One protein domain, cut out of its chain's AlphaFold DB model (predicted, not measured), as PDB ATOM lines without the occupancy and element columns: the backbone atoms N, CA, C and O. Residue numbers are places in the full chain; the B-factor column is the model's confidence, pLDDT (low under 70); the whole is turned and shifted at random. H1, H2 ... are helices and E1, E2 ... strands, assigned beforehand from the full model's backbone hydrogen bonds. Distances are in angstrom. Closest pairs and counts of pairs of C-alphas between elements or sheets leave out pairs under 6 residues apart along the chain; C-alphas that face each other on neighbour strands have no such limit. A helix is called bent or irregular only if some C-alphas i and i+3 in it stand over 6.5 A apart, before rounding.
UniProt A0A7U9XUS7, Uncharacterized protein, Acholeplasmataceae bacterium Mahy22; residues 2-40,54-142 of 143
ATOM      1  N   PHE A   2     179.719 173.814 152.345       89.12
ATOM      2  CA  PHE A   2     179.025 174.811 153.198       89.12
ATOM      3  C   PHE A   2     179.646 176.218 153.140       89.12
ATOM      4  O   PHE A   2     178.929 177.193 152.961       89.12
ATOM      5  N   LYS A   3     180.979 176.329 153.248       90.25
ATOM      6  CA  LYS A   3     181.676 177.625 153.179       90.25
ATOM      7  C   LYS A   3     181.504 178.322 151.824       90.25
ATOM      8  O   LYS A   3     181.325 179.532 151.803       90.25
ATOM      9  N   GLU A   4     181.537 177.568 150.722       90.12
ATOM     10  CA  GLU A   4     181.286 178.115 149.379       90.12
ATOM     11  C   GLU A   4     179.851 178.651 149.279       90.12
ATOM     12  O   GLU A   4     179.637 179.799 148.892       90.12
ATOM     13  N   LEU A   5     178.872 177.858 149.728       91.94
ATOM     14  CA  LEU A   5     177.459 178.239 149.709       91.94
ATOM     15  C   LEU A   5     177.169 179.440 150.617       91.94
ATOM     16  O   LEU A   5     176.429 180.342 150.236       91.94
ATOM     17  N   LEU A   6     177.805 179.514 151.786       92.88
ATOM     18  CA  LEU A   6     177.709 180.679 152.664       92.88
ATOM     19  C   LEU A   6     178.192 181.961 151.968       92.88
ATOM     20  O   LEU A   6     177.650 183.032 152.227       92.88
ATOM     21  N   GLY A   7     179.171 181.873 151.065       89.56
ATOM     22  CA  GLY A   7     179.621 183.011 150.266       89.56
ATOM     23  C   GLY A   7     178.549 183.519 149.298       89.56
ATOM     24  O   GLY A   7     178.347 184.730 149.202       89.56
ATOM     25  N   VAL A   8     177.819 182.610 148.646       91.81
ATOM     26  CA  VAL A   8     176.916 182.934 147.525       91.81
ATOM     27  C   VAL A   8     175.451 183.143 147.926       91.81
ATOM     28  O   VAL A   8     174.738 183.882 147.253       91.81
ATOM     29  N   VAL A   9     174.985 182.546 149.029       93.25
ATOM     30  CA  VAL A   9     173.580 182.657 149.464       93.25
ATOM     31  C   VAL A   9     173.197 184.121 149.695       93.25
ATOM     32  O   VAL A   9     173.899 184.874 150.377       93.25
ATOM     33  N   VAL A  10     172.041 184.522 149.168       94.88
ATOM     34  CA  VAL A  10     171.446 185.847 149.381       94.88
ATOM     35  C   VAL A  10     170.108 185.717 150.088       94.88
ATOM     36  O   VAL A  10     169.355 184.784 149.837       94.88
ATOM     37  N   LEU A  11     169.807 186.665 150.972       96.12
ATOM     38  CA  LEU A  11     168.556 186.682 151.733       96.12
ATOM     39  C   LEU A  11     167.377 187.285 150.962       96.12
ATOM     40  O   LEU A  11     166.230 187.096 151.348       96.12
ATOM     41  N   ASN A  12     167.665 188.022 149.889       96.12
ATOM     42  CA  ASN A  12     166.669 188.642 149.031       96.12
ATOM     43  C   ASN A  12     167.072 188.456 147.569       96.12
ATOM     44  O   ASN A  12     168.166 188.868 147.167       96.12
ATOM     45  N   GLY A  13     166.172 187.858 146.794       94.50
ATOM     46  CA  GLY A  13     166.336 187.650 145.360       94.50
ATOM     47  C   GLY A  13     166.467 186.182 144.948       94.50
ATOM     48  O   GLY A  13     166.352 185.282 145.787       94.50
ATOM     49  N   PRO A  14     166.655 185.952 143.638       94.88
ATOM     50  CA  PRO A  14     166.721 184.623 143.060       94.88
ATOM     51  C   PRO A  14     168.127 184.018 143.127       94.88
ATOM     52  O   PRO A  14     169.144 184.713 143.051       94.88
ATOM     53  N   MET A  15     168.153 182.697 143.190       95.88
ATOM     54  CA  MET A  15     169.315 181.838 143.050       95.88
ATOM     55  C   MET A  15     168.955 180.714 142.091       95.88
ATOM     56  O   MET A  15     167.964 180.020 142.299       95.88
ATOM     57  N   MET A  16     169.751 180.551 141.045       95.75
ATOM     58  CA  MET A  16     169.576 179.486 140.066       95.75
ATOM     59  C   MET A  16     170.581 178.374 140.346       95.75
ATOM     60  O   MET A  16     171.747 178.657 140.627       95.75
ATOM     61  N   ILE A  17     170.127 177.130 140.280       96.00
ATOM     62  CA  ILE A  17     170.938 175.931 140.466       96.00
ATOM     63  C   ILE A  17     170.760 175.084 139.211       96.00
ATOM     64  O   ILE A  17     169.644 174.705 138.870       96.00
ATOM     65  N   GLU A  18     171.854 174.805 138.521       95.44
ATOM     66  CA  GLU A  18     171.880 173.977 137.313       95.44
ATOM     67  C   GLU A  18     173.067 173.013 137.377       95.44
ATOM     68  O   GLU A  18     174.027 173.261 138.111       95.44
ATOM     69  N   VAL A  19     173.023 171.922 136.613       96.88
ATOM     70  CA  VAL A  19     174.159 171.004 136.473       96.88
ATOM     71  C   VAL A  19     174.752 171.147 135.079       96.88
ATOM     72  O   VAL A  19     174.078 170.914 134.079       96.88
ATOM     73  N   VAL A  20     176.031 171.510 135.007       95.62
ATOM     74  CA  VAL A  20     176.777 171.673 133.754       95.62
ATOM     75  C   VAL A  20     178.081 170.900 133.870       95.62
ATOM     76  O   VAL A  20     178.839 171.107 134.810       95.62
ATOM     77  N   SER A  21     178.358 170.007 132.916       93.19
ATOM     78  CA  SER A  21     179.634 169.272 132.844       93.19
ATOM     79  C   SER A  21     180.049 168.594 134.162       93.19
ATOM     80  O   SER A  21     181.217 168.620 134.535       93.19
ATOM     81  N   ASN A  22     179.090 167.970 134.858       95.12
ATOM     82  CA  ASN A  22     179.292 167.306 136.153       95.12
ATOM     83  C   ASN A  22     179.649 168.252 137.324       95.12
ATOM     84  O   ASN A  22     180.206 167.829 138.341       95.12
ATOM     85  N   GLU A  23     179.290 169.528 137.211       97.38
ATOM     86  CA  GLU A  23     179.345 170.502 138.296       97.38
ATOM     87  C   GLU A  23     177.963 171.105 138.535       97.38
ATOM     88  O   GLU A  23     177.243 171.451 137.601       97.38
ATOM     89  N   ILE A  24     177.606 171.265 139.803       97.69
ATOM     90  CA  ILE A  24     176.487 172.098 140.221       97.69
ATOM     91  C   ILE A  24     176.949 173.549 140.146       97.69
ATOM     92  O   ILE A  24     177.845 173.969 140.885       97.69
ATOM     93  N   VAL A  25     176.310 174.323 139.280       96.94
ATOM     94  CA  VAL A  25     176.531 175.754 139.128       96.94
ATOM     95  C   VAL A  25     175.427 176.493 139.873       96.94
ATOM     96  O   VAL A  25     174.256 176.456 139.501       96.94
ATOM     97  N   VAL A  26     175.813 177.196 140.935       96.81
ATOM     98  CA  VAL A  26     174.930 178.091 141.685       96.81
ATOM     99  C   VAL A  26     175.165 179.514 141.200       96.81
ATOM    100  O   VAL A  26     176.242 180.074 141.419       96.81
ATOM    101  N   THR A  27     174.164 180.104 140.552       95.44
ATOM    102  CA  THR A  27     174.215 181.470 140.020       95.44
ATOM    103  C   THR A  27     173.340 182.401 140.851       95.44
ATOM    104  O   THR A  27     172.148 182.158 141.041       95.44
ATOM    105  N   VAL A  28     173.923 183.503 141.321       94.06
ATOM    106  CA  VAL A  28     173.230 184.566 142.057       94.06
ATOM    107  C   VAL A  28     173.667 185.916 141.499       94.06
ATOM    108  O   VAL A  28     174.821 186.323 141.651       94.06
ATOM    109  N   TYR A  29     172.745 186.631 140.852       89.44
ATOM    110  CA  TYR A  29     173.059 187.839 140.082       89.44
ATOM    111  C   TYR A  29     174.224 187.585 139.099       89.44
ATOM    112  O   TYR A  29     174.105 186.750 138.210       89.44
ATOM    113  N   GLN A  30     175.353 188.284 139.261       87.38
ATOM    114  CA  GLN A  30     176.560 188.135 138.434       87.38
ATOM    115  C   GLN A  30     177.591 187.149 139.016       87.38
ATOM    116  O   GLN A  30     178.654 186.958 138.431       87.38
ATOM    117  N   HIS A  31     177.308 186.537 140.168       90.75
ATOM    118  CA  HIS A  31     178.233 185.637 140.851       90.75
ATOM    119  C   HIS A  31     177.870 184.182 140.573       90.75
ATOM    120  O   HIS A  31     176.696 183.812 140.588       90.75
ATOM    121  N   LYS A  32     178.896 183.355 140.364       93.44
ATOM    122  CA  LYS A  32     178.764 181.909 140.197       93.44
ATOM    123  C   LYS A  32     179.637 181.179 141.204       93.44
ATOM    124  O   LYS A  32     180.735 181.624 141.529       93.44
ATOM    125  N   THR A  33     179.141 180.061 141.704       95.06
ATOM    126  CA  THR A  33     179.891 179.112 142.528       95.06
ATOM    127  C   THR A  33     179.698 177.729 141.936       95.06
ATOM    128  O   THR A  33     178.576 177.362 141.600       95.06
ATOM    129  N   MET A  34     180.792 176.988 141.788       95.94
ATOM    130  CA  MET A  34     180.796 175.648 141.202       95.94
ATOM    131  C   MET A  34     181.114 174.637 142.295       95.94
ATOM    132  O   MET A  34     182.005 174.864 143.119       95.94
ATOM    133  N   ILE A  35     180.346 173.555 142.340       95.38
ATOM    134  CA  ILE A  35     180.471 172.481 143.325       95.38
ATOM    135  C   ILE A  35     180.447 171.159 142.553       95.38
ATOM    136  O   ILE A  35     179.616 171.020 141.661       95.38
ATOM    137  N   PRO A  36     181.288 170.165 142.886       96.81
ATOM    138  CA  PRO A  36     181.222 168.860 142.235       96.81
ATOM    139  C   PRO A  36     179.821 168.249 142.334       96.81
ATOM    140  O   PRO A  36     179.236 168.221 143.423       96.81
ATOM    141  N   TYR A  37     179.295 167.750 141.216       97.31
ATOM    142  CA  TYR A  37     178.046 167.001 141.207       97.31
ATOM    143  C   TYR A  37     178.312 165.550 141.616       97.31
ATOM    144  O   TYR A  37     179.069 164.824 140.970       97.31
ATOM    145  N   LEU A  38     177.721 165.164 142.742       96.19
ATOM    146  CA  LEU A  38     177.815 163.859 143.383       96.19
ATOM    147  C   LEU A  38     176.389 163.492 143.828       96.19
ATOM    148  O   LEU A  38     176.048 163.735 144.991       96.19
ATOM    149  N   PRO A  39     175.537 163.008 142.901       93.75
ATOM    150  CA  PRO A  39     174.114 162.826 143.156       93.75
ATOM    151  C   PRO A  39     173.856 161.892 144.332       93.75
ATOM    152  O   PRO A  39     174.607 160.948 144.585       93.75
ATOM    153  N   VAL A  40     172.765 162.173 145.036       94.44
ATOM    154  CA  VAL A  40     172.262 161.372 146.152       94.44
ATOM    155  C   VAL A  40     170.758 161.209 145.995       94.44
ATOM    156  O   VAL A  40     170.087 162.139 145.549       94.44
ATOM    157  N   LYS A  54     171.832 175.056 173.030       57.03
ATOM    158  CA  LYS A  54     171.039 174.989 174.275       57.03
ATOM    159  C   LYS A  54     170.641 176.362 174.830       57.03
ATOM    160  O   LYS A  54     169.947 176.419 175.841       57.03
ATOM    161  N   LYS A  55     171.113 177.465 174.238       62.19
ATOM    162  CA  LYS A  55     170.831 178.832 174.710       62.19
ATOM    163  C   LYS A  55     170.660 179.786 173.531       62.19
ATOM    164  O   LYS A  55     171.501 179.790 172.633       62.19
ATOM    165  N   GLY A  56     169.606 180.602 173.566       79.06
ATOM    166  CA  GLY A  56     169.353 181.630 172.559       79.06
ATOM    167  C   GLY A  56     167.871 181.885 172.276       79.06
ATOM    168  O   GLY A  56     166.999 181.489 173.044       79.06
ATOM    169  N   LEU A  57     167.624 182.562 171.158       81.62
ATOM    170  CA  LEU A  57     166.331 182.835 170.556       81.62
ATOM    171  C   LEU A  57     165.742 181.582 169.901       81.62
ATOM    172  O   LEU A  57     166.426 180.908 169.132       81.62
ATOM    173  N   ASN A  58     164.464 181.309 170.153       88.06
ATOM    174  CA  ASN A  58     163.746 180.216 169.505       88.06
ATOM    175  C   ASN A  58     163.159 180.674 168.170       88.06
ATOM    176  O   ASN A  58     162.399 181.641 168.104       88.06
ATOM    177  N   MET A  59     163.474 179.942 167.111       90.00
ATOM    178  CA  MET A  59     162.911 180.152 165.785       90.00
ATOM    179  C   MET A  59     162.221 178.890 165.313       90.00
ATOM    180  O   MET A  59     162.718 177.789 165.539       90.00
ATOM    181  N   ALA A  60     161.098 179.058 164.637       92.62
ATOM    182  CA  ALA A  60     160.449 177.986 163.913       92.62
ATOM    183  C   ALA A  60     161.020 177.900 162.495       92.62
ATOM    184  O   ALA A  60     161.272 178.930 161.867       92.62
ATOM    185  N   ILE A  61     161.201 176.673 162.012       94.06
ATOM    186  CA  ILE A  61     161.524 176.361 160.622       94.06
ATOM    187  C   ILE A  61     160.475 175.407 160.057       94.06
ATOM    188  O   ILE A  61     160.101 174.440 160.725       94.06
ATOM    189  N   ILE A  62     160.040 175.683 158.829       95.44
ATOM    190  CA  ILE A  62     159.186 174.829 157.994       95.44
ATOM    191  C   ILE A  62     159.931 174.561 156.684       95.44
ATOM    192  O   ILE A  62     160.574 175.469 156.152       95.44
ATOM    193  N   SER A  63     159.892 173.328 156.181       95.75
ATOM    194  CA  SER A  63     160.527 172.957 154.914       95.75
ATOM    195  C   SER A  63     159.917 171.690 154.327       95.75
ATOM    196  O   SER A  63     159.932 170.647 154.979       95.75
ATOM    197  N   ASP A  64     159.475 171.766 153.075       93.62
ATOM    198  CA  ASP A  64     158.922 170.621 152.349       93.62
ATOM    199  C   ASP A  64     160.030 169.649 151.907       93.62
ATOM    200  O   ASP A  64     159.855 168.437 151.973       93.62
ATOM    201  N   ILE A  65     161.217 170.162 151.547       93.00
ATOM    202  CA  ILE A  65     162.382 169.343 151.146       93.00
ATOM    203  C   ILE A  65     162.833 168.390 152.263       93.00
ATOM    204  O   ILE A  65     163.367 167.318 151.986       93.00
ATOM    205  N   TYR A  66     162.634 168.785 153.520       92.88
ATOM    206  CA  TYR A  66     163.046 168.014 154.693       92.88
ATOM    207  C   TYR A  66     161.882 167.342 155.434       92.88
ATOM    208  O   TYR A  66     162.119 166.795 156.510       92.88
ATOM    209  N   ASP A  67     160.656 167.409 154.902       92.19
ATOM    210  CA  ASP A  67     159.426 166.948 155.570       92.19
ATOM    211  C   ASP A  67     159.275 167.515 157.000       92.19
ATOM    212  O   ASP A  67     159.018 166.824 157.990       92.19
ATOM    213  N   VAL A  68     159.510 168.823 157.138       91.94
ATOM    214  CA  VAL A  68     159.420 169.543 158.410       91.94
ATOM    215  C   VAL A  68     158.219 170.473 158.378       91.94
ATOM    216  O   VAL A  68     158.299 171.585 157.864       91.94
ATOM    217  N   TYR A  69     157.127 170.057 159.023       91.44
ATOM    218  CA  TYR A  69     155.941 170.907 159.178       91.44
ATOM    219  C   TYR A  69     156.188 172.121 160.084       91.44
ATOM    220  O   TYR A  69     155.757 173.227 159.783       91.44
ATOM    221  N   LYS A  70     156.860 171.919 161.225       92.62
ATOM    222  CA  LYS A  70     157.325 172.991 162.118       92.62
ATOM    223  C   LYS A  70     158.323 172.429 163.119       92.62
ATOM    224  O   LYS A  70     157.960 171.605 163.958       92.62
ATOM    225  N   LYS A  71     159.563 172.910 163.088       91.62
ATOM    226  CA  LYS A  71     160.598 172.538 164.060       91.62
ATOM    227  C   LYS A  71     161.235 173.763 164.682       91.62
ATOM    228  O   LYS A  71     161.567 174.719 163.990       91.62
ATOM    229  N   THR A  72     161.402 173.727 165.998       91.06
ATOM    230  CA  THR A  72     162.057 174.813 166.724       91.06
ATOM    231  C   THR A  72     163.558 174.581 166.753       91.06
ATOM    232  O   THR A  72     164.016 173.530 167.202       91.06
ATOM    233  N   ILE A  73     164.319 175.584 166.330       89.56
ATOM    234  CA  ILE A  73     165.759 175.664 166.553       89.56
ATOM    235  C   ILE A  73     166.076 176.839 167.470       89.56
ATOM    236  O   ILE A  73     165.344 177.828 167.522       89.56
ATOM    237  N   THR A  74     167.192 176.742 168.179       88.06
ATOM    238  CA  THR A  74     167.681 177.821 169.033       88.06
ATOM    239  C   THR A  74     168.904 178.460 168.391       88.06
ATOM    240  O   THR A  74     169.872 177.774 168.062       88.06
ATOM    241  N   VAL A  75     168.876 179.781 168.233       86.31
ATOM    242  CA  VAL A  75     169.943 180.577 167.609       86.31
ATOM    243  C   VAL A  75     170.325 181.760 168.480       86.31
ATOM    244  O   VAL A  75     169.611 182.121 169.402       86.31
ATOM    245  N   THR A  76     171.449 182.407 168.209       84.06
ATOM    246  CA  THR A  76     171.887 183.561 169.007       84.06
ATOM    247  C   THR A  76     171.004 184.794 168.800       84.06
ATOM    248  O   THR A  76     170.710 185.498 169.763       84.06
ATOM    249  N   ASN A  77     170.579 185.065 167.565       88.06
ATOM    250  CA  ASN A  77     169.745 186.206 167.184       88.06
ATOM    251  C   ASN A  77     169.078 185.971 165.813       88.06
ATOM    252  O   ASN A  77     169.399 185.011 165.118       88.06
ATOM    253  N   PHE A  78     168.189 186.880 165.403       89.69
ATOM    254  CA  PHE A  78     167.620 186.924 164.048       89.69
ATOM    255  C   PHE A  78     168.378 187.926 163.159       89.69
ATOM    256  O   PHE A  78     167.776 188.787 162.526       89.69
ATOM    257  N   SER A  79     169.713 187.914 163.178       92.25
ATOM    258  CA  SER A  79     170.482 188.800 162.297       92.25
ATOM    259  C   SER A  79     170.548 188.238 160.869       92.25
ATOM    260  O   SER A  79     170.467 187.017 160.678       92.25
ATOM    261  N   PRO A  80     170.809 189.089 159.858       93.81
ATOM    262  CA  PRO A  80     171.053 188.628 158.494       93.81
ATOM    263  C   PRO A  80     172.133 187.538 158.407       93.81
ATOM    264  O   PRO A  80     171.981 186.566 157.670       93.81
ATOM    265  N   SER A  81     173.217 187.650 159.184       93.19
ATOM    266  CA  SER A  81     174.290 186.650 159.173       93.19
ATOM    267  C   SER A  81     173.813 185.283 159.664       93.19
ATOM    268  O   SER A  81     174.135 184.274 159.043       93.19
ATOM    269  N   THR A  82     173.011 185.250 160.730       92.31
ATOM    270  CA  THR A  82     172.492 184.008 161.315       92.31
ATOM    271  C   THR A  82     171.507 183.320 160.376       92.31
ATOM    272  O   THR A  82     171.611 182.119 160.131       92.31
ATOM    273  N   VAL A  83     170.589 184.081 159.773       94.06
ATOM    274  CA  VAL A  83     169.622 183.540 158.803       94.06
ATOM    275  C   VAL A  83     170.323 183.042 157.539       94.06
ATOM    276  O   VAL A  83     169.991 181.973 157.023       94.06
ATOM    277  N   LYS A  84     171.350 183.761 157.073       95.00
ATOM    278  CA  LYS A  84     172.172 183.338 155.933       95.00
ATOM    279  C   LYS A  84     172.944 182.053 156.239       95.00
ATOM    280  O   LYS A  84     173.036 181.187 155.373       95.00
ATOM    281  N   GLU A  85     173.441 181.894 157.463       94.00
ATOM    282  CA  GLU A  85     174.086 180.658 157.911       94.00
ATOM    283  C   GLU A  85     173.124 179.465 157.876       94.00
ATOM    284  O   GLU A  85     173.481 178.402 157.367       94.00
ATOM    285  N   ILE A  86     171.893 179.644 158.361       94.00
ATOM    286  CA  ILE A  86     170.865 178.596 158.347       94.00
ATOM    287  C   ILE A  86     170.514 178.197 156.918       94.00
ATOM    288  O   ILE A  86     170.543 177.010 156.601       94.00
ATOM    289  N   LEU A  87     170.246 179.168 156.041       95.50
ATOM    290  CA  LEU A  87     169.970 178.886 154.632       95.50
ATOM    291  C   LEU A  87     171.130 178.155 153.958       95.50
ATOM    292  O   LEU A  87     170.901 177.198 153.228       95.50
ATOM    293  N   ALA A  88     172.375 178.559 154.218       95.69
ATOM    294  CA  ALA A  88     173.542 177.888 153.657       95.69
ATOM    295  C   ALA A  88     173.691 176.446 154.170       95.69
ATOM    296  O   ALA A  88     174.104 175.576 153.405       95.69
ATOM    297  N   LYS A  89     173.329 176.167 155.430       95.50
ATOM    298  CA  LYS A  89     173.286 174.800 155.976       95.50
ATOM    299  C   LYS A  89     172.201 173.963 155.300       95.50
ATOM    300  O   LYS A  89     172.510 172.875 154.817       95.50
ATOM    301  N   LEU A  90     170.972 174.483 155.211       95.88
ATOM    302  CA  LEU A  90     169.870 173.820 154.502       95.88
ATOM    303  C   LEU A  90     170.226 173.575 153.035       95.88
ATOM    304  O   LEU A  90     169.956 172.507 152.505       95.88
ATOM    305  N   LEU A  91     170.874 174.521 152.366       96.38
ATOM    306  CA  LEU A  91     171.268 174.334 150.975       96.38
ATOM    307  C   LEU A  91     172.364 173.271 150.858       96.38
ATOM    308  O   LEU A  91     172.237 172.343 150.071       96.38
ATOM    309  N   ALA A  92     173.396 173.321 151.702       95.94
ATOM    310  CA  ALA A  92     174.466 172.322 151.700       95.94
ATOM    311  C   ALA A  92     173.970 170.891 151.978       95.94
ATOM    312  O   ALA A  92     174.583 169.933 151.513       95.94
ATOM    313  N   GLY A  93     172.889 170.740 152.746       95.81
ATOM    314  CA  GLY A  93     172.288 169.444 153.055       95.81
ATOM    315  C   GLY A  93     171.425 168.844 151.942       95.81
ATOM    316  O   GLY A  93     171.236 167.629 151.930       95.81
ATOM    317  N   SER A  94     170.944 169.666 151.004       96.31
ATOM    318  CA  SER A  94     169.964 169.263 149.981       96.31
ATOM    319  C   SER A  94     170.441 169.454 148.543       96.31
ATOM    320  O   SER A  94     169.877 168.850 147.639       96.31
ATOM    321  N   ILE A  95     171.478 170.258 148.292       96.56
ATOM    322  CA  ILE A  95     171.822 170.694 146.930       96.56
ATOM    323  C   ILE A  95     172.153 169.548 145.968       96.56
ATOM    324  O   ILE A  95     171.800 169.641 144.801       96.56
ATOM    325  N   GLN A  96     172.773 168.463 146.442       97.19
ATOM    326  CA  GLN A  96     173.078 167.293 145.604       97.19
ATOM    327  C   GLN A  96     171.811 166.544 145.176       97.19
ATOM    328  O   GLN A  96     171.695 166.143 144.022       97.19
ATOM    329  N   TYR A  97     170.850 166.407 146.094       96.38
ATOM    330  CA  TYR A  97     169.543 165.815 145.821       96.38
ATOM    331  C   TYR A  97     168.750 166.678 144.830       96.38
ATOM    332  O   TYR A  97     168.288 166.202 143.800       96.38
ATOM    333  N   MET A  98     168.681 167.987 145.085       95.19
ATOM    334  CA  MET A  98     167.994 168.933 144.203       95.19
ATOM    335  C   MET A  98     168.632 168.967 142.807       95.19
ATOM    336  O   MET A  98     167.935 168.958 141.800       95.19
ATOM    337  N   ALA A  99     169.962 168.937 142.725       95.62
ATOM    338  CA  ALA A  99     170.672 168.846 141.454       95.62
ATOM    339  C   ALA A  99     170.355 167.551 140.686       95.62
ATOM    340  O   ALA A  99     170.308 167.586 139.461       95.62
ATOM    341  N   ALA A 100     170.111 166.429 141.372       96.00
ATOM    342  CA  ALA A 100     169.685 165.192 140.719       96.00
ATOM    343  C   ALA A 100     168.308 165.336 140.061       96.00
ATOM    344  O   ALA A 100     168.183 165.020 138.881       96.00
ATOM    345  N   ILE A 101     167.341 165.934 140.764       92.94
ATOM    346  CA  ILE A 101     166.021 166.259 140.200       92.94
ATOM    347  C   ILE A 101     166.156 167.191 138.985       92.94
ATOM    348  O   ILE A 101     165.548 166.959 137.949       92.94
ATOM    349  N   SER A 102     166.997 168.229 139.077       93.31
ATOM    350  CA  SER A 102     167.243 169.160 137.963       93.31
ATOM    351  C   SER A 102     167.750 168.454 136.697       93.31
ATOM    352  O   SER A 102     167.350 168.809 135.589       93.31
ATOM    353  N   VAL A 103     168.623 167.453 136.854       95.25
ATOM    354  CA  VAL A 103     169.150 166.653 135.737       95.25
ATOM    355  C   VAL A 103     168.084 165.726 135.162       95.25
ATOM    356  O   VAL A 103     167.979 165.630 133.942       95.25
ATOM    357  N   GLU A 104     167.310 165.058 136.019       93.50
ATOM    358  CA  GLU A 104     166.225 164.157 135.614       93.50
ATOM    359  C   GLU A 104     165.160 164.886 134.787       93.50
ATOM    360  O   GLU A 104     164.779 164.421 133.713       93.50
ATOM    361  N   GLU A 105     164.757 166.069 135.242       91.00
ATOM    362  CA  GLU A 105     163.713 166.884 134.614       91.00
ATOM    363  C   GLU A 105     164.245 167.761 133.467       91.00
ATOM    364  O   GLU A 105     163.480 168.381 132.729       91.00
ATOM    365  N   GLY A 106     165.570 167.842 133.300       92.44
ATOM    366  CA  GLY A 106     166.208 168.667 132.272       92.44
ATOM    367  C   GLY A 106     165.969 170.172 132.441       92.44
ATOM    368  O   GLY A 106     166.070 170.921 131.466       92.44
ATOM    369  N   LEU A 107     165.655 170.622 133.659       93.38
ATOM    370  CA  LEU A 107     165.314 172.008 133.975       93.38
ATOM    371  C   LEU A 107     166.148 172.530 135.152       93.38
ATOM    372  O   LEU A 107     166.352 171.811 136.133       93.38
ATOM    373  N   PRO A 108     166.613 173.791 135.109       94.44
ATOM    374  CA  PRO A 108     167.281 174.401 136.248       94.44
ATOM    375  C   PRO A 108     166.298 174.624 137.397       94.44
ATOM    376  O   PRO A 108     165.097 174.818 137.206       94.44
ATOM    377  N   ILE A 109     166.832 174.661 138.610       95.50
ATOM    378  CA  ILE A 109     166.082 174.975 139.820       95.50
ATOM    379  C   ILE A 109     166.209 176.459 140.134       95.50
ATOM    380  O   ILE A 109     167.293 177.042 140.068       95.50
ATOM    381  N   LEU A 110     165.098 177.060 140.543       95.50
ATOM    382  CA  LEU A 110     165.027 178.430 141.014       95.50
ATOM    383  C   LEU A 110     164.639 178.464 142.491       95.50
ATOM    384  O   LEU A 110     163.543 178.064 142.877       95.50
ATOM    385  N   LEU A 111     165.530 179.018 143.306       95.69
ATOM    386  CA  LEU A 111     165.314 179.295 144.718       95.69
ATOM    387  C   LEU A 111     165.147 180.806 144.910       95.69
ATOM    388  O   LEU A 111     165.991 181.591 144.484       95.69
ATOM    389  N   VAL A 112     164.049 181.239 145.528       95.75
ATOM    390  CA  VAL A 112     163.717 182.662 145.700       95.75
ATOM    391  C   VAL A 112     163.543 182.979 147.173       95.75
ATOM    392  O   VAL A 112     162.657 182.432 147.829       95.75
ATOM    393  N   ASN A 113     164.368 183.906 147.662       97.44
ATOM    394  CA  ASN A 113     164.398 184.313 149.062       97.44
ATOM    395  C   ASN A 113     163.773 185.697 149.258       97.44
ATOM    396  O   ASN A 113     164.024 186.621 148.477       97.44
ATOM    397  N   SER A 114     163.007 185.847 150.336       97.38
ATOM    398  CA  SER A 114     162.488 187.117 150.834       97.38
ATOM    399  C   SER A 114     162.688 187.201 152.343       97.38
ATOM    400  O   SER A 114     162.074 186.456 153.108       97.38
ATOM    401  N   TYR A 115     163.548 188.118 152.773       97.38
ATOM    402  CA  TYR A 115     163.906 188.345 154.168       97.38
ATOM    403  C   TYR A 115     163.428 189.712 154.642       97.38
ATOM    404  O   TYR A 115     163.744 190.744 154.040       97.38
ATOM    405  N   LYS A 116     162.720 189.718 155.770       95.69
ATOM    406  CA  LYS A 116     162.184 190.908 156.429       95.69
ATOM    407  C   LYS A 116     162.716 190.981 157.855       95.69
ATOM    408  O   LYS A 116     162.144 190.414 158.780       95.69
ATOM    409  N   GLU A 117     163.808 191.720 158.037       92.12
ATOM    410  CA  GLU A 117     164.487 191.854 159.336       92.12
ATOM    411  C   GLU A 117     163.573 192.403 160.436       92.12
ATOM    412  O   GLU A 117     163.544 191.871 161.543       92.12
ATOM    413  N   LYS A 118     162.784 193.438 160.117       91.88
ATOM    414  CA  LYS A 118     161.851 194.063 161.068       91.88
ATOM    415  C   LYS A 118     160.788 193.087 161.569       91.88
ATOM    416  O   LYS A 118     160.417 193.147 162.737       91.88
ATOM    417  N   ASP A 119     160.355 192.184 160.695       93.38
ATOM    418  CA  ASP A 119     159.326 191.188 160.992       93.38
ATOM    419  C   ASP A 119     159.924 189.888 161.547       93.38
ATOM    420  O   ASP A 119     159.178 188.985 161.915       93.38
ATOM    421  N   ARG A 120     161.263 189.792 161.605       94.56
ATOM    422  CA  ARG A 120     162.013 188.583 161.970       94.56
ATOM    423  C   ARG A 120     161.495 187.359 161.220       94.56
ATOM    424  O   ARG A 120     161.156 186.334 161.812       94.56
ATOM    425  N   TYR A 121     161.417 187.518 159.902       96.44
ATOM    426  CA  TYR A 121     160.804 186.560 158.996       96.44
ATOM    427  C   TYR A 121     161.647 186.361 157.733       96.44
ATOM    428  O   TYR A 121     162.163 187.320 157.150       96.44
ATOM    429  N   LEU A 122     161.749 185.116 157.284       97.31
ATOM    430  CA  LEU A 122     162.282 184.714 155.990       97.31
ATOM    431  C   LEU A 122     161.313 183.720 155.349       97.31
ATOM    432  O   LEU A 122     160.930 182.740 155.983       97.31
ATOM    433  N   LEU A 123     161.027 183.917 154.065       97.75
ATOM    434  CA  LEU A 123     160.460 182.887 153.204       97.75
ATOM    435  C   LEU A 123     161.422 182.580 152.059       97.75
ATOM    436  O   LEU A 123     161.850 183.481 151.336       97.75
ATOM    437  N   SER A 124     161.729 181.303 151.889       97.44
ATOM    438  CA  SER A 124     162.470 180.740 150.774       97.44
ATOM    439  C   SER A 124     161.594 179.715 150.068       97.44
ATOM    440  O   SER A 124     161.128 178.753 150.681       97.44
ATOM    441  N   THR A 125     161.369 179.936 148.779       97.00
ATOM    442  CA  THR A 125     160.626 179.014 147.910       97.00
ATOM    443  C   THR A 125     161.566 178.400 146.891       97.00
ATOM    444  O   THR A 125     162.547 179.037 146.507       97.00
ATOM    445  N   ILE A 126     161.263 177.186 146.450       95.56
ATOM    446  CA  ILE A 126     162.048 176.462 145.454       95.56
ATOM    447  C   ILE A 126     161.131 175.747 144.470       95.56
ATOM    448  O   ILE A 126     160.074 175.259 144.854       95.56
ATOM    449  N   GLY A 127     161.536 175.692 143.210       93.12
ATOM    450  CA  GLY A 127     160.889 174.885 142.179       93.12
ATOM    451  C   GLY A 127     161.769 174.798 140.940       93.12
ATOM    452  O   GLY A 127     162.765 175.523 140.836       93.12
ATOM    453  N   LEU A 128     161.407 173.927 140.004       88.88
ATOM    454  CA  LEU A 128     161.985 173.957 138.663       88.88
ATOM    455  C   LEU A 128     161.555 175.255 137.970       88.88
ATOM    456  O   LEU A 128     160.496 175.821 138.267       88.88
ATOM    457  N   VAL A 129     162.395 175.770 137.076       75.06
ATOM    458  CA  VAL A 129     161.999 176.889 136.218       75.06
ATOM    459  C   VAL A 129     160.790 176.432 135.394       75.06
ATOM    460  O   VAL A 129     160.880 175.444 134.680       75.06
ATOM    461  N   ASP A 130     159.671 177.146 135.558       72.12
ATOM    462  CA  ASP A 130     158.345 176.897 134.962       72.12
ATOM    463  C   ASP A 130     157.433 175.850 135.638       72.12
ATOM    464  O   ASP A 130     156.362 175.553 135.109       72.12
ATOM    465  N   ASP A 131     157.769 175.380 136.847       77.62
ATOM    466  CA  ASP A 131     156.921 174.464 137.632       77.62
ATOM    467  C   ASP A 131     156.422 175.073 138.966       77.62
ATOM    468  O   ASP A 131     156.760 176.203 139.353       77.62
ATOM    469  N   ALA A 132     155.574 174.329 139.681       74.44
ATOM    470  CA  ALA A 132     155.075 174.662 141.005       74.44
ATOM    471  C   ALA A 132     156.223 174.832 142.015       74.44
ATOM    472  O   ALA A 132     157.191 174.073 142.050       74.44
ATOM    473  N   ARG A 133     156.094 175.846 142.878       84.06
ATOM    474  CA  ARG A 133     157.068 176.123 143.938       84.06
ATOM    475  C   ARG A 133     156.587 175.575 145.272       84.06
ATOM    476  O   ARG A 133     155.447 175.823 145.661       84.06
ATOM    477  N   ILE A 134     157.491 174.919 145.985       91.31
ATOM    478  CA  ILE A 134     157.316 174.448 147.363       91.31
ATOM    479  C   ILE A 134     158.127 175.315 148.336       91.31
ATOM    480  O   ILE A 134     158.932 176.166 147.928       91.31
ATOM    481  N   ILE A 135     157.920 175.123 149.637       95.06
ATOM    482  CA  ILE A 135     158.667 175.814 150.686       95.06
ATOM    483  C   ILE A 135     160.024 175.134 150.848       95.06
ATOM    484  O   ILE A 135     160.142 174.022 151.364       95.06
ATOM    485  N   PHE A 136     161.082 175.845 150.467       96.69
ATOM    486  CA  PHE A 136     162.437 175.427 150.804       96.69
ATOM    487  C   PHE A 136     162.725 175.671 152.282       96.69
ATOM    488  O   PHE A 136     163.219 174.786 152.977       96.69
ATOM    489  N   ALA A 137     162.427 176.879 152.759       96.62
ATOM    490  CA  ALA A 137     162.591 177.253 154.154       96.62
ATOM    491  C   ALA A 137     161.700 178.446 154.502       96.62
ATOM    492  O   ALA A 137     161.891 179.541 153.974       96.62
ATOM    493  N   GLU A 138     160.785 178.275 155.444       97.06
ATOM    494  CA  GLU A 138     160.149 179.386 156.151       97.06
ATOM    495  C   GLU A 138     160.770 179.479 157.541       97.06
ATOM    496  O   GLU A 138     160.825 178.479 158.255       97.06
ATOM    497  N   ILE A 139     161.283 180.651 157.915       94.88
ATOM    498  CA  ILE A 139     161.994 180.858 159.179       94.88
ATOM    499  C   ILE A 139     161.437 182.094 159.864       94.88
ATOM    500  O   ILE A 139     161.474 183.189 159.304       94.88
ATOM    501  N   TYR A 140     160.981 181.939 161.101       94.88
ATOM    502  CA  TYR A 140     160.455 183.053 161.879       94.88
ATOM    503  C   TYR A 140     160.718 182.890 163.370       94.88
ATOM    504  O   TYR A 140     160.858 181.778 163.883       94.88
ATOM    505  N   GLU A 141     160.794 184.010 164.084       89.94
ATOM    506  CA  GLU A 141     160.849 183.987 165.544       89.94
ATOM    507  C   GLU A 141     159.555 183.395 166.117       89.94
ATOM    508  O   GLU A 141     158.452 183.864 165.825       89.94
ATOM    509  N   ASN A 142     159.690 182.363 166.950       77.75
ATOM    510  CA  ASN A 142     158.550 181.735 167.606       77.75
ATOM    511  C   ASN A 142     158.177 182.609 168.818       77.75
ATOM    512  O   ASN A 142     158.918 182.634 169.802       77.75
TER     513      ASN A 142
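Overview. This is residues 2 to 40 and 54 to 142 of the 143 residues of an uncharacterized protein of Acholeplasmataceae bacterium Mahy22 (UniProt A0A7U9XUS7). One long antiparallel sheet of eight strands curls like part of a barrel round the helix arm H2a, while the arm H2b crosses over E1 on the same side and the face turned away from the helices is bare. The short helix H1 packs on H2a and on the E3 and E2 end of the sheet. The 128 printed residues hold two named helices and eight named strands, in the order H1 E1 E2 E3 E4 E5 H2 E6 E7 E8, and the sheet runs E3 E2 E1 E6 E7 E8 E4 E5. The class is mixed, helices and strands; the whole is compact, with a radius of gyration of the C-alphas of 14.4 A, and elongated, with spans of 43 by 27 by 25 A.

Along the chain. Find C-alpha 2 at (179.025, 174.811, 153.198), where H1, residues 2 to 8, begins and runs 10.1 A. Next come E1, residues 13 to 20, 22.3 A; E2, residues 23 to 28, 15.8 A; and E3, residues 31 to 36, 17.1 A. Past the cut look for E4, residues 57 to 63, 19.4 A, and E5, residues 68 to 75, 17.8 A. At C-alpha 80, (171.053, 188.628, 158.494), begins H2, residues 80 to 105, assigned as one helix by its hydrogen bonds but bent: C-alphas 93 and 96 are 7.8 A apart. Its arms are H2a, residues 80 to 93, 20.0 A, and H2b, residues 96 to 105, 14.4 A, at a steep tilt of 63 degrees. E6, residues 109 to 116, runs 23.3 A; E7, residues 121 to 128, 24.0 A; E8, residues 134 to 141, 20.8 A, to C-alpha 141 at (160.849, 183.987, 165.544).

Arrangement. Start with the twisted sheet, whose edge strands are E3 and E5. E1 E2 E3 and E6 E7 E8 are meanders, each strand the antiparallel neighbour of the one before. Look for backbone N and O within hydrogen-bond range: N 26 and O 33, 2.8 A, for E2 and E3; N 18 and O 25, 3.1 A, for E1 and E2; N 15 and O 111, 2.8 A, for E1 and E6; N 112 and O 125, 2.8 A, for E6 and E7; N 124 and O 137, 2.7 A, for E7 and E8; N 62 and O 138, 3.0 A, for E4 and E8; N 59 and O 73, 2.9 A, for the hairpin E4 and E5. H1, H2a and H2b are on one face of the sheet, an arrangement in two layers, helices on one face of a sheet. The closest C-alphas of H2a and E8 are those of Leu 87 and Ala 137, 7.6 A. H2b lies over E1 at a height over the sheet of 7.0 A and runs across the strands, at 72 degrees to E1 on the local plane; their closest C-alphas are those of Val 19 and Ala 99, 6.5 A. H1 touches H2a at a steep tilt of 58 degrees, opposite ways, with the C-alphas of Leu 6 and Ala 88 closest at 5.1 A. H1 and H2b are apart. In H1, H2a and H2b every O i to N i+4 pair is within hydrogen-bond range.

Size, cuts and confidence. The two C-alphas farthest apart are those of Lys 55 and Gly 106, 43.9 A. Residues 41 to 53 are not printed, and across this cut C-alphas 40 and 54 are 31.3 A apart. Of the links printed whole, each is tight. The mean pLDDT of the printed part is 92.4; look at residues 54 to 55 for the values under 70.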